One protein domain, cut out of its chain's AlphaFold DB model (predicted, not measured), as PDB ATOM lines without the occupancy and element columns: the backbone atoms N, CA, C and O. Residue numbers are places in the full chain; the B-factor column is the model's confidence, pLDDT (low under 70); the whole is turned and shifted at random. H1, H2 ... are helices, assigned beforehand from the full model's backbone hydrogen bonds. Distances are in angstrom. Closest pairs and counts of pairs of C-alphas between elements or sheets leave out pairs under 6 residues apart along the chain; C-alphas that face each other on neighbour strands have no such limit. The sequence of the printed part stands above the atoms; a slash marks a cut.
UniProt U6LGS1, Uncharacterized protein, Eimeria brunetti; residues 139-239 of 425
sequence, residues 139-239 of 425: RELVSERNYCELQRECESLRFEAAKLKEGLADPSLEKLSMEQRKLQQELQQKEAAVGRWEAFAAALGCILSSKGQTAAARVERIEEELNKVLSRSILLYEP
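What this domain is: This is residues 139 to 239 of the 425 residues of an uncharacterized protein of Eimeria brunetti (UniProt U6LGS1). What shape do these atoms make? They make a rod-like zigzag of three long helices: H3 is the long piece, H2 runs along it before a turn at one end, and after a turn at the other end H4 folds back along the last part of H3. H1 is a short piece before H2, and H2 and H4 stay apart. What is it built of? The printed part has 101 residues with four named helices, in the order H1, H2, H3, H4, and no named strand, and its class is all helix. How spread out is it? It is only just loose, close to extended, with a radius of gyration of the C-alphas of 18.8 A, and it spans 65 by 23 by 20 A.

How they stand to each other: How does the printed part open? H1, residues 139 to 143, and H2, residues 145 to 166, meet only through their link, which is tight with 1 residue. H1 touches no helix. How does H2 stand to the next helix? It touches H3, residues 173 to 209, and the two form a helical hairpin, running opposite ways at a shallow tilt of 30 degrees. Their closest C-alphas, those of Ala 161 and Gln 180, are 6.0 A apart. What follows H3? H4, residues 215 to 235, touches residues 193 to 208 of H3 alone, in a second helical hairpin, opposite ways at a shallow tilt of 12 degrees. Their closest C-alphas, those of Ile 207 and Arg 218, are 6.4 A apart. Are the helix backbones complete? In H1, H2, H3 and H4 every O i to N i+4 pair is within hydrogen-bond range.

Where its parts are: Where do the first helices lie? H1 begins at C-alpha 139, at (97.299, 102.163, 73.802). H2 is 32.4 A from first to last C-alpha and ends at C-alpha 166, at (120.113, 133.111, 88.803). How long are the other two? H3, with 37 residues the longest helix, measures 52.8 A, and H4 measures 30.0 A. H4 ends at C-alpha 235, at (113.819, 98.221, 90.123).

The domain as a whole: How far does it reach? The two C-alphas farthest apart, those of Pro 171 and Gly 212, are 65.7 A apart. Are there cuts or long links? The printed part has no cut and no long link: the link from H2 to H3 is short, with 6 residues, and that from H3 to H4 is tight, with 5. Residues 211 to 216, of which 215 and 216 belong to H4, stand free. Where is confidence low? The mean pLDDT of the printed part is 77.3, and residues 139 to 146, 167 to 174, 178 and 233 to 239 are under 70.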
ATOM      1  N   ARG A 139      96.346 101.249  74.452       58.94
ATOM      2  CA  ARG A 139      97.299 102.163  73.802       58.94
ATOM      3  C   ARG A 139      97.103 103.606  74.276       58.94
ATOM      4  O   ARG A 139      98.085 104.288  74.562       58.94
ATOM      5  N   GLU A 140      95.855 104.043  74.405       56.84
ATOM      6  CA  GLU A 140      95.503 105.398  74.849       56.84
ATOM      7  C   GLU A 140      95.710 105.570  76.369       56.84
ATOM      8  O   GLU A 140      96.224 106.592  76.825       56.84
ATOM      9  N   LEU A 141      95.411 104.530  77.162       55.00
ATOM     10  CA  LEU A 141      95.501 104.591  78.625       55.00
ATOM     11  C   LEU A 141      96.944 104.572  79.162       55.00
ATOM     12  O   LEU A 141      97.242 105.256  80.142       55.00
ATOM     13  N   VAL A 142      97.840 103.789  78.545       57.75
ATOM     14  CA  VAL A 142      99.214 103.586  79.048       57.75
ATOM     15  C   VAL A 142     100.220 104.541  78.398       57.75
ATOM     16  O   VAL A 142     101.186 104.933  79.052       57.75
ATOM     17  N   SER A 143     100.003 104.961  77.145       63.06
ATOM     18  CA  SER A 143     101.045 105.652  76.374       63.06
ATOM     19  C   SER A 143     101.002 107.180  76.453       63.06
ATOM     20  O   SER A 143     102.060 107.800  76.405       63.06
ATOM     21  N   GLU A 144      99.832 107.811  76.593       56.12
ATOM     22  CA  GLU A 144      99.763 109.283  76.555       56.12
ATOM     23  C   GLU A 144      99.815 109.939  77.931       56.12
ATOM     24  O   GLU A 144     100.416 111.003  78.078       56.12
ATOM     25  N   ARG A 145      99.218 109.327  78.957       58.84
ATOM     26  CA  ARG A 145      99.047 110.017  80.241       58.84
ATOM     27  C   ARG A 145     100.324 110.026  81.082       58.84
ATOM     28  O   ARG A 145     100.767 111.090  81.496       58.84
ATOM     29  N   ASN A 146     100.967 108.871  81.255       69.75
ATOM     30  CA  ASN A 146     102.165 108.755  82.097       69.75
ATOM     31  C   ASN A 146     103.418 109.372  81.461       69.75
ATOM     32  O   ASN A 146     104.202 110.017  82.154       69.75
ATOM     33  N   TYR A 147     103.615 109.206  80.150       73.62
ATOM     34  CA  TYR A 147     104.797 109.740  79.472       73.62
ATOM     35  C   TYR A 147     104.763 111.273  79.388       73.62
ATOM     36  O   TYR A 147     105.727 111.938  79.767       73.62
ATOM     37  N   CYS A 148     103.631 111.850  78.973       76.81
ATOM     38  CA  CYS A 148     103.489 113.302  78.853       76.81
ATOM     39  C   CYS A 148     103.509 114.014  80.214       76.81
ATOM     40  O   CYS A 148     104.031 115.127  80.309       76.81
ATOM     41  N   GLU A 149     102.957 113.401  81.269       78.88
ATOM     42  CA  GLU A 149     103.042 113.948  82.629       78.88
ATOM     43  C   GLU A 149     104.484 113.922  83.146       78.88
ATOM     44  O   GLU A 149     104.973 114.956  83.607       78.88
ATOM     45  N   LEU A 150     105.204 112.806  82.975       76.00
ATOM     46  CA  LEU A 150     106.612 112.697  83.367       76.00
ATOM     47  C   LEU A 150     107.495 113.699  82.606       76.00
ATOM     48  O   LEU A 150     108.374 114.330  83.193       76.00
ATOM     49  N   GLN A 151     107.237 113.895  81.310       81.44
ATOM     50  CA  GLN A 151     107.963 114.861  80.489       81.44
ATOM     51  C   GLN A 151     107.688 116.315  80.913       81.44
ATOM     52  O   GLN A 151     108.633 117.095  81.039       81.44
ATOM     53  N   ARG A 152     106.431 116.684  81.215       86.75
ATOM     54  CA  ARG A 152     106.115 118.012  81.784       86.75
ATOM     55  C   ARG A 152     106.786 118.232  83.130       86.75
ATOM     56  O   ARG A 152     107.261 119.330  83.405       86.75
ATOM     57  N   GLU A 153     106.811 117.209  83.974       81.81
ATOM     58  CA  GLU A 153     107.436 117.303  85.287       81.81
ATOM     59  C   GLU A 153     108.956 117.497  85.165       81.81
ATOM     60  O   GLU A 153     109.523 118.349  85.849       81.81
ATOM     61  N   CYS A 154     109.610 116.801  84.223       76.88
ATOM     62  CA  CYS A 154     111.006 117.053  83.853       76.88
ATOM     63  C   CYS A 154     111.248 118.511  83.443       76.88
ATOM     64  O   CYS A 154     112.195 119.139  83.919       76.88
ATOM     65  N   GLU A 155     110.412 119.071  82.565       88.00
ATOM     66  CA  GLU A 155     110.547 120.460  82.112       88.00
ATOM     67  C   GLU A 155     110.326 121.470  83.245       88.00
ATOM     68  O   GLU A 155     111.084 122.435  83.364       88.00
ATOM     69  N   SER A 156     109.354 121.211  84.126       89.31
ATOM     70  CA  SER A 156     109.122 122.014  85.332       89.31
ATOM     71  C   SER A 156     110.351 122.024  86.246       89.31
ATOM     72  O   SER A 156     110.787 123.088  86.686       89.31
ATOM     73  N   LEU A 157     110.967 120.859  86.484       82.75
ATOM     74  CA  LEU A 157     112.183 120.746  87.294       82.75
ATOM     75  C   LEU A 157     113.387 121.442  86.636       82.75
ATOM     76  O   LEU A 157     114.165 122.093  87.338       82.75
ATOM     77  N   ARG A 158     113.534 121.379  85.299       83.06
ATOM     78  CA  ARG A 158     114.575 122.143  84.572       83.06
ATOM     79  C   ARG A 158     114.411 123.644  84.800       83.06
ATOM     80  O   ARG A 158     115.401 124.339  85.034       83.06
ATOM     81  N   PHE A 159     113.175 124.138  84.742       85.62
ATOM     82  CA  PHE A 159     112.874 125.551  84.943       85.62
ATOM     83  C   PHE A 159     113.176 126.009  86.377       85.62
ATOM     84  O   PHE A 159     113.826 127.039  86.569       85.62
ATOM     85  N   GLU A 160     112.782 125.236  87.393       78.69
ATOM     86  CA  GLU A 160     113.103 125.553  88.790       78.69
ATOM     87  C   GLU A 160     114.611 125.520  89.064       78.69
ATOM     88  O   GLU A 160     115.151 126.454  89.663       78.69
ATOM     89  N   ALA A 161     115.318 124.504  88.562       75.81
ATOM     90  CA  ALA A 161     116.769 124.404  88.701       75.81
ATOM     91  C   ALA A 161     117.503 125.589  88.042       75.81
ATOM     92  O   ALA A 161     118.504 126.073  88.579       75.81
ATOM     93  N   ALA A 162     117.001 126.088  86.906       80.88
ATOM     94  CA  ALA A 162     117.528 127.279  86.243       80.88
ATOM     95  C   ALA A 162     117.258 128.557  87.055       80.88
ATOM     96  O   ALA A 162     118.166 129.363  87.250       80.88
ATOM     97  N   LYS A 163     116.048 128.708  87.606       79.06
ATOM     98  CA  LYS A 163     115.667 129.860  88.436       79.06
ATOM     99  C   LYS A 163     116.491 129.955  89.725       79.06
ATOM    100  O   LYS A 163     116.892 131.048  90.118       79.06
ATOM    101  N   LEU A 164     116.798 128.819  90.360       76.75
ATOM    102  CA  LEU A 164     117.688 128.769  91.529       76.75
ATOM    103  C   LEU A 164     119.125 129.200  91.188       76.75
ATOM    104  O   LEU A 164     119.827 129.734  92.044       76.75
ATOM    105  N   LYS A 165     119.561 129.014  89.936       76.75
ATOM    106  CA  LYS A 165     120.906 129.381  89.471       76.75
ATOM    107  C   LYS A 165     121.098 130.895  89.300       76.75
ATOM    108  O   LYS A 165     122.222 131.366  89.432       76.75
ATOM    109  N   GLU A 166     120.036 131.656  89.030       77.94
ATOM    110  CA  GLU A 166     120.113 133.111  88.803       77.94
ATOM    111  C   GLU A 166     120.047 133.962  90.090       77.94
ATOM    112  O   GLU A 166     120.437 135.126  90.069       77.94
ATOM    113  N   GLY A 167     119.597 133.409  91.224       67.81
ATOM    114  CA  GLY A 167     119.296 134.179  92.447       67.81
ATOM    115  C   GLY A 167     120.376 134.235  93.545       67.81
ATOM    116  O   GLY A 167     120.051 134.539  94.691       67.81
ATOM    117  N   LEU A 168     121.636 133.892  93.270       57.25
ATOM    118  CA  LEU A 168     122.624 133.532  94.304       57.25
ATOM    119  C   LEU A 168     123.476 134.712  94.826       57.25
ATOM    120  O   LEU A 168     124.499 135.041  94.230       57.25
ATOM    121  N   ALA A 169     123.113 135.291  95.983       50.62
ATOM    122  CA  ALA A 169     123.985 136.227  96.722       50.62
ATOM    123  C   ALA A 169     123.915 136.183  98.272       50.62
ATOM    124  O   ALA A 169     124.581 136.994  98.907       50.62
ATOM    125  N   ASP A 170     123.184 135.257  98.908       55.88
ATOM    126  CA  ASP A 170     123.015 135.242 100.381       55.88
ATOM    127  C   ASP A 170     123.380 133.876 101.007       55.88
ATOM    128  O   ASP A 170     123.315 132.864 100.311       55.88
ATOM    129  N   PRO A 171     123.727 133.781 102.313       51.78
ATOM    130  CA  PRO A 171     124.175 132.554 102.991       51.78
ATOM    131  C   PRO A 171     123.104 131.448 103.120       51.78
ATOM    132  O   PRO A 171     123.370 130.381 103.671       51.78
ATOM    133  N   SER A 172     121.922 131.638 102.523       57.16
ATOM    134  CA  SER A 172     121.043 130.552 102.064       57.16
ATOM    135  C   SER A 172     121.679 129.690 100.955       57.16
ATOM    136  O   SER A 172     121.138 128.636 100.620       57.16
ATOM    137  N   LEU A 173     122.845 130.097 100.437       64.38
ATOM    138  CA  LEU A 173     123.611 129.488  99.351       64.38
ATOM    139  C   LEU A 173     123.860 127.987  99.520       64.38
ATOM    140  O   LEU A 173     123.733 127.238  98.559       64.38
ATOM    141  N   GLU A 174     124.198 127.525 100.729       64.06
ATOM    142  CA  GLU A 174     124.461 126.097 100.965       64.06
ATOM    143  C   GLU A 174     123.180 125.262 100.902       64.06
ATOM    144  O   GLU A 174     123.186 124.173 100.328       64.06
ATOM    145  N   LYS A 175     122.064 125.783 101.434       73.94
ATOM    146  CA  LYS A 175     120.758 125.121 101.313       73.94
ATOM    147  C   LYS A 175     120.294 125.098  99.861       73.94
ATOM    148  O   LYS A 175     119.881 124.045  99.390       73.94
ATOM    149  N   LEU A 176     120.441 126.218  99.150       77.19
ATOM    150  CA  LEU A 176     120.088 126.320  97.736       77.19
ATOM    151  C   LEU A 176     120.956 125.398  96.868       77.19
ATOM    152  O   LEU A 176     120.448 124.752  95.962       77.19
ATOM    153  N   SER A 177     122.253 125.287  97.167       76.50
ATOM    154  CA  SER A 177     123.182 124.392  96.464       76.50
ATOM    155  C   SER A 177     122.863 122.915  96.720       76.50
ATOM    156  O   SER A 177     122.921 122.098  95.800       76.50
ATOM    157  N   MET A 178     122.479 122.566  97.951       69.00
ATOM    158  CA  MET A 178     122.016 121.220  98.297       69.00
ATOM    159  C   MET A 178     120.697 120.877  97.592       69.00
ATOM    160  O   MET A 178     120.584 119.792  97.023       69.00
ATOM    161  N   GLU A 179     119.725 121.794  97.580       77.50
ATOM    162  CA  GLU A 179     118.464 121.620  96.845       77.50
ATOM    163  C   GLU A 179     118.688 121.538  95.336       77.50
ATOM    164  O   GLU A 179     118.153 120.640  94.694       77.50
ATOM    165  N   GLN A 180     119.544 122.392  94.776       81.25
ATOM    166  CA  GLN A 180     119.915 122.346  93.366       81.25
ATOM    167  C   GLN A 180     120.520 120.988  92.999       81.25
ATOM    168  O   GLN A 180     120.130 120.395  91.996       81.25
ATOM    169  N   ARG A 181     121.437 120.459  93.820       76.75
ATOM    170  CA  ARG A 181     122.035 119.139  93.584       76.75
ATOM    171  C   ARG A 181     120.992 118.024  93.669       76.75
ATOM    172  O   ARG A 181     121.025 117.114  92.845       76.75
ATOM    173  N   LYS A 182     120.058 118.110  94.621       80.44
ATOM    174  CA  LYS A 182     118.954 117.152  94.763       80.44
ATOM    175  C   LYS A 182     118.038 117.168  93.536       80.44
ATOM    176  O   LYS A 182     117.782 116.114  92.966       80.44
ATOM    177  N   LEU A 183     117.601 118.351  93.101       79.62
ATOM    178  CA  LEU A 183     116.772 118.513  91.905       79.62
ATOM    179  C   LEU A 183     117.498 118.005  90.660       79.62
ATOM    180  O   LEU A 183     116.894 117.344  89.829       79.62
ATOM    181  N   GLN A 184     118.804 118.249  90.547       78.00
ATOM    182  CA  GLN A 184     119.601 117.773  89.420       78.00
ATOM    183  C   GLN A 184     119.726 116.241  89.388       78.00
ATOM    184  O   GLN A 184     119.677 115.654  88.309       78.00
ATOM    185  N   GLN A 185     119.837 115.584  90.547       77.94
ATOM    186  CA  GLN A 185     119.793 114.119  90.639       77.94
ATOM    187  C   GLN A 185     118.416 113.566  90.260       77.94
ATOM    188  O   GLN A 185     118.332 112.621  89.479       77.94
ATOM    189  N   GLU A 186     117.342 114.169  90.771       79.44
ATOM    190  CA  GLU A 186     115.970 113.781  90.422       79.44
ATOM    191  C   GLU A 186     115.716 113.947  88.917       79.44
ATOM    192  O   GLU A 186     115.130 113.080  88.269       79.44
ATOM    193  N   LEU A 187     116.243 115.019  88.331       80.88
ATOM    194  CA  LEU A 187     116.152 115.288  86.906       80.88
ATOM    195  C   LEU A 187     116.869 114.226  86.072       80.88
ATOM    196  O   LEU A 187     116.279 113.698  85.137       80.88
ATOM    197  N   GLN A 188     118.096 113.849  86.444       78.38
ATOM    198  CA  GLN A 188     118.824 112.761  85.781       78.38
ATOM    199  C   GLN A 188     118.078 111.423  85.873       78.38
ATOM    200  O   GLN A 188     118.077 110.648  84.917       78.38
ATOM    201  N   GLN A 189     117.414 111.145  87.000       76.06
ATOM    202  CA  GLN A 189     116.605 109.933  87.158       76.06
ATOM    203  C   GLN A 189     115.402 109.929  86.218       76.06
ATOM    204  O   GLN A 189     115.157 108.925  85.539       76.06
ATOM    205  N   LYS A 190     114.671 111.046  86.146       80.50
ATOM    206  CA  LYS A 190     113.520 111.160  85.250       80.50
ATOM    207  C   LYS A 190     113.949 111.170  83.780       80.50
ATOM    208  O   LYS A 190     113.313 110.493  82.981       80.50
ATOM    209  N   GLU A 191     115.062 111.810  83.421       82.19
ATOM    210  CA  GLU A 191     115.643 111.733  82.067       82.19
ATOM    211  C   GLU A 191     116.021 110.297  81.685       82.19
ATOM    212  O   GLU A 191     115.699 109.841  80.590       82.19
ATOM    213  N   ALA A 192     116.633 109.541  82.601       79.38
ATOM    214  CA  ALA A 192     116.933 108.134  82.364       79.38
ATOM    215  C   ALA A 192     115.655 107.287  82.213       79.38
ATOM    216  O   ALA A 192     115.637 106.338  81.429       79.38
ATOM    217  N   ALA A 193     114.586 107.607  82.952       78.88
ATOM    218  CA  ALA A 193     113.287 106.957  82.796       78.88
ATOM    219  C   ALA A 193     112.662 107.261  81.430       78.88
ATOM    220  O   ALA A 193     112.237 106.330  80.748       78.88
ATOM    221  N   VAL A 194     112.679 108.525  81.003       81.31
ATOM    222  CA  VAL A 194     112.223 108.949  79.672       81.31
ATOM    223  C   VAL A 194     112.995 108.209  78.578       81.31
ATOM    224  O   VAL A 194     112.369 107.570  77.739       81.31
ATOM    225  N   GLY A 195     114.330 108.163  78.640       81.50
ATOM    226  CA  GLY A 195     115.141 107.445  77.646       81.50
ATOM    227  C   GLY A 195     114.845 105.938  77.567       81.50
ATOM    228  O   GLY A 195     114.915 105.342  76.492       81.50
ATOM    229  N   ARG A 196     114.454 105.297  78.679       81.38
ATOM    230  CA  ARG A 196     113.993 103.893  78.668       81.38
ATOM    231  C   ARG A 196     112.635 103.734  77.986       81.38
ATOM    232  O   ARG A 196     112.457 102.779  77.233       81.38
ATOM    233  N   TRP A 197     111.702 104.654  78.227       81.31
ATOM    234  CA  TRP A 197     110.411 104.676  77.533       81.31
ATOM    235  C   TRP A 197     110.571 104.942  76.031       81.31
ATOM    236  O   TRP A 197     109.900 104.299  75.230       81.31
ATOM    237  N   GLU A 198     111.504 105.810  75.634       84.25
ATOM    238  CA  GLU A 198     111.844 106.034  74.223       84.25
ATOM    239  C   GLU A 198     112.422 104.770  73.568       84.25
ATOM    240  O   GLU A 198     112.004 104.393  72.472       84.25
ATOM    241  N   ALA A 199     113.332 104.063  74.250       82.06
ATOM    242  CA  ALA A 199     113.872 102.793  73.763       82.06
ATOM    243  C   ALA A 199     112.780 101.720  73.600       82.06
ATOM    244  O   ALA A 199     112.769 100.992  72.607       82.06
ATOM    245  N   PHE A 200     111.828 101.659  74.534       86.81
ATOM    246  CA  PHE A 200     110.660 100.785  74.433       86.81
ATOM    247  C   PHE A 200     109.764 101.144  73.247       86.81
ATOM    248  O   PHE A 200     109.383 100.269  72.472       86.81
ATOM    249  N   ALA A 201     109.464 102.431  73.059       85.31
ATOM    250  CA  ALA A 201     108.676 102.899  71.923       85.31
ATOM    251  C   ALA A 201     109.352 102.549  70.584       85.31
ATOM    252  O   ALA A 201     108.686 102.093  69.653       85.31
ATOM    253  N   ALA A 202     110.681 102.685  70.500       88.19
ATOM    254  CA  ALA A 202     111.453 102.258  69.336       88.19
ATOM    255  C   ALA A 202     111.357 100.739  69.104       88.19
ATOM    256  O   ALA A 202     111.101 100.307  67.976       88.19
ATOM    257  N   ALA A 203     111.482  99.926  70.160       87.12
ATOM    258  CA  ALA A 203     111.328  98.474  70.083       87.12
ATOM    259  C   ALA A 203     109.923  98.067  69.603       87.12
ATOM    260  O   ALA A 203     109.799  97.248  68.689       87.12
ATOM    261  N   LEU A 204     108.867  98.700  70.126       87.81
ATOM    262  CA  LEU A 204     107.494  98.507  69.648       87.81
ATOM    263  C   LEU A 204     107.354  98.845  68.161       87.81
ATOM    264  O   LEU A 204     106.742  98.082  67.410       87.81
ATOM    265  N   GLY A 205     107.957  99.949  67.712       87.94
ATOM    266  CA  GLY A 205     107.987 100.327  66.299       87.94
ATOM    267  C   GLY A 205     108.612  99.241  65.415       87.94
ATOM    268  O   GLY A 205     108.064  98.913  64.357       87.94
ATOM    269  N   CYS A 206     109.702  98.619  65.870       90.31
ATOM    270  CA  CYS A 206     110.338  97.495  65.179       90.31
ATOM    271  C   CYS A 206     109.450  96.240  65.146       90.31
ATOM    272  O   CYS A 206     109.340  95.604  64.097       90.31
ATOM    273  N   ILE A 207     108.795  95.892  66.260       88.81
ATOM    274  CA  ILE A 207     107.918  94.710  66.351       88.81
ATOM    275  C   ILE A 207     106.737  94.848  65.391       88.81
ATOM    276  O   ILE A 207     106.466  93.945  64.593       88.81
ATOM    277  N   LEU A 208     106.072  96.004  65.420       89.06
ATOM    278  CA  LEU A 208     104.891  96.277  64.605       89.06
ATOM    279  C   LEU A 208     105.216  96.376  63.107       89.06
ATOM    280  O   LEU A 208     104.393  95.982  62.279       89.06
ATOM    281  N   SER A 209     106.418  96.840  62.752       91.69
ATOM    282  CA  SER A 209     106.855  96.959  61.353       91.69
ATOM    283  C   SER A 209     107.349  95.641  60.741       91.69
ATOM    284  O   SER A 209     107.546  95.566  59.525       91.69
ATOM    285  N   SER A 210     107.556  94.589  61.541       92.69
ATOM    286  CA  SER A 210     108.079  93.315  61.042       92.69
ATOM    287  C   SER A 210     107.053  92.597  60.152       92.69
ATOM    288  O   SER A 210     105.970  92.206  60.590       92.69
ATOM    289  N   LYS A 211     107.360  92.408  58.866       93.12
ATOM    290  CA  LYS A 211     106.512  91.615  57.960       93.12
ATOM    291  C   LYS A 211     106.823  90.128  58.157       93.12
ATOM    292  O   LYS A 211     107.989  89.757  58.194       93.12
ATOM    293  N   GLY A 212     105.793  89.291  58.280       91.00
ATOM    294  CA  GLY A 212     105.939  87.829  58.384       91.00
ATOM    295  C   GLY A 212     105.827  87.237  59.793       91.00
ATOM    296  O   GLY A 212     105.776  86.020  59.918       91.00
ATOM    297  N   GLN A 213     105.724  88.054  60.847       90.69
ATOM    298  CA  GLN A 213     105.374  87.553  62.182       90.69
ATOM    299  C   GLN A 213     103.858  87.386  62.326       90.69
ATOM    300  O   GLN A 213     103.089  88.254  61.905       90.69
ATOM    301  N   THR A 214     103.434  86.285  62.948       94.25
ATOM    302  CA  THR A 214     102.030  86.066  63.314       94.25
ATOM    303  C   THR A 214     101.606  87.058  64.398       94.25
ATOM    304  O   THR A 214     102.432  87.552  65.167       94.25
ATOM    305  N   ALA A 215     100.306  87.355  64.482       88.88
ATOM    306  CA  ALA A 215      99.779  88.255  65.508       88.88
ATOM    307  C   ALA A 215     100.138  87.779  66.930       88.88
ATOM    308  O   ALA A 215     100.539  88.592  67.754       88.88
ATOM    309  N   ALA A 216     100.093  86.465  67.176       89.62
ATOM    310  CA  ALA A 216     100.467  85.865  68.457       89.62
ATOM    311  C   ALA A 216     101.941  86.117  68.823       89.62
ATOM    312  O   ALA A 216     102.223  86.604  69.914       89.62
ATOM    313  N   ALA A 217     102.872  85.895  67.888       90.81
ATOM    314  CA  ALA A 217     104.298  86.135  68.128       90.81
ATOM    315  C   ALA A 217     104.613  87.619  68.395       90.81
ATOM    316  O   ALA A 217     105.537  87.945  69.138       90.81
ATOM    317  N   ARG A 218     103.840  88.541  67.802       89.62
ATOM    318  CA  ARG A 218     103.971  89.977  68.089       89.62
ATOM    319  C   ARG A 218     103.504  90.317  69.501       89.62
ATOM    320  O   ARG A 218     104.162  91.122  70.145       89.62
ATOM    321  N   VAL A 219     102.407  89.719  69.968       89.75
ATOM    322  CA  VAL A 219     101.895  89.936  71.331       89.75
ATOM    323  C   VAL A 219     102.892  89.422  72.369       89.75
ATOM    324  O   VAL A 219     103.276  90.204  73.230       89.75
ATOM    325  N   GLU A 220     103.410  88.194  72.224       92.12
ATOM    326  CA  GLU A 220     104.442  87.655  73.134       92.12
ATOM    327  C   GLU A 220     105.662  88.582  73.218       92.12
ATOM    328  O   GLU A 220     106.154  88.891  74.302       92.12
ATOM    329  N   ARG A 221     106.134  89.094  72.074       90.69
ATOM    330  CA  ARG A 221     107.297  89.988  72.053       90.69
ATOM    331  C   ARG A 221     107.005  91.354  72.677       90.69
ATOM    332  O   ARG A 221     107.891  91.952  73.283       90.69
ATOM    333  N   ILE A 222     105.781  91.860  72.521       90.19
ATOM    334  CA  ILE A 222     105.334  93.093  73.182       90.19
ATOM    335  C   ILE A 222     105.294  92.884  74.698       90.19
ATOM    336  O   ILE A 222     105.787  93.741  75.426       90.19
ATOM    337  N   GLU A 223     104.759  91.758  75.170       89.12
ATOM    338  CA  GLU A 223     104.720  91.415  76.595       89.12
ATOM    339  C   GLU A 223     106.124  91.252  77.187       89.12
ATOM    340  O   GLU A 223     106.387  91.751  78.280       89.12
ATOM    341  N   GLU A 224     107.051  90.625  76.460       90.44
ATOM    342  CA  GLU A 224     108.444  90.480  76.889       90.44
ATOM    343  C   GLU A 224     109.138  91.845  77.036       90.44
ATOM    344  O   GLU A 224     109.779  92.117  78.053       90.44
ATOM    345  N   GLU A 225     108.983  92.741  76.056       87.88
ATOM    346  CA  GLU A 225     109.541  94.096  76.131       87.88
ATOM    347  C   GLU A 225     108.866  94.940  77.219       87.88
ATOM    348  O   GLU A 225     109.545  95.663  77.952       87.88
ATOM    349  N   LEU A 226     107.549  94.803  77.396       86.81
ATOM    350  CA  LEU A 226     106.822  95.468  78.475       86.81
ATOM    351  C   LEU A 226     107.326  94.984  79.839       86.81
ATOM    352  O   LEU A 226     107.590  95.805  80.715       86.81
ATOM    353  N   ASN A 227     107.543  93.678  80.005       86.06
ATOM    354  CA  ASN A 227     108.108  93.102  81.221       86.06
ATOM    355  C   ASN A 227     109.560  93.527  81.449       86.06
ATOM    356  O   ASN A 227     109.928  93.791  82.593       86.06
ATOM    357  N   LYS A 228     110.385  93.671  80.404       86.00
ATOM    358  CA  LYS A 228     111.746  94.231  80.531       86.00
ATOM    359  C   LYS A 228     111.712  95.667  81.040       86.00
ATOM    360  O   LYS A 228     112.503  96.021  81.919       86.00
ATOM    361  N   VAL A 229     110.801  96.485  80.516       80.81
ATOM    362  CA  VAL A 229     110.631  97.879  80.942       80.81
ATOM    363  C   VAL A 229     110.062  97.950  82.346       80.81
ATOM    364  O   VAL A 229     110.632  98.656  83.167       80.81
ATOM    365  N   LEU A 230     109.001  97.206  82.659       81.81
ATOM    366  CA  LEU A 230     108.391  97.169  83.988       81.81
ATOM    367  C   LEU A 230     109.367  96.640  85.035       81.81
ATOM    368  O   LEU A 230     109.561  97.307  86.042       81.81
ATOM    369  N   SER A 231     110.055  95.528  84.781       79.75
ATOM    370  CA  SER A 231     111.031  94.961  85.723       79.75
ATOM    371  C   SER A 231     112.185  95.930  85.975       79.75
ATOM    372  O   SER A 231     112.555  96.162  87.122       79.75
ATOM    373  N   ARG A 232     112.719  96.583  84.931       70.94
ATOM    374  CA  ARG A 232     113.767  97.603  85.112       70.94
ATOM    375  C   ARG A 232     113.242  98.898  85.728       70.94
ATOM    376  O   ARG A 232     113.966  99.529  86.484       70.94
ATOM    377  N   SER A 233     112.020  99.319  85.415       67.62
ATOM    378  CA  SER A 233     111.428 100.565  85.916       67.62
ATOM    379  C   SER A 233     110.991 100.439  87.379       67.62
ATOM    380  O   SER A 233     111.221 101.358  88.159       67.62
ATOM    381  N   ILE A 234     110.464  99.275  87.780       62.28
ATOM    382  CA  ILE A 234     110.146  98.934  89.174       62.28
ATOM    383  C   ILE A 234     111.435  98.840  90.003       62.28
ATOM    384  O   ILE A 234     111.485  99.391  91.098       62.28
ATOM    385  N   LEU A 235     112.510  98.259  89.456       53.22
ATOM    386  CA  LEU A 235     113.819  98.221  90.123       53.22
ATOM    387  C   LEU A 235     114.551  99.573  90.139       53.22
ATOM    388  O   LEU A 235     115.445  99.775  90.946       53.22
ATOM    389  N   LEU A 236     114.166 100.544  89.307       51.66
ATOM    390  CA  LEU A 236     114.697 101.917  89.371       51.66
ATOM    391  C   LEU A 236     113.943 102.812  90.363       51.66
ATOM    392  O   LEU A 236     114.381 103.932  90.622       51.66
ATOM    393  N   TYR A 237     112.856 102.297  90.942       48.53
ATOM    394  CA  TYR A 237     112.293 102.776  92.201       48.53
ATOM    395  C   TYR A 237     112.749 101.924  93.397       48.53
ATOM    396  O   TYR A 237     112.220 102.105  94.497       48.53
ATOM    397  N   GLU A 238     113.771 101.062  93.251       46.81
ATOM    398  CA  GLU A 238     114.635 100.841  94.406       46.81
ATOM    399  C   GLU A 238     115.262 102.198  94.712       46.81
ATOM    400  O   GLU A 238     115.919 102.792  93.849       46.81
ATOM    401  N   PRO A 239     115.011 102.759  95.905       46.62
ATOM    402  CA  PRO A 239     115.527 104.068  96.212       46.62
ATOM    403  C   PRO A 239     117.042 103.983  96.096       46.62
ATOM    404  O   PRO A 239     117.640 102.926  96.293       46.62
TER     405      PRO A 239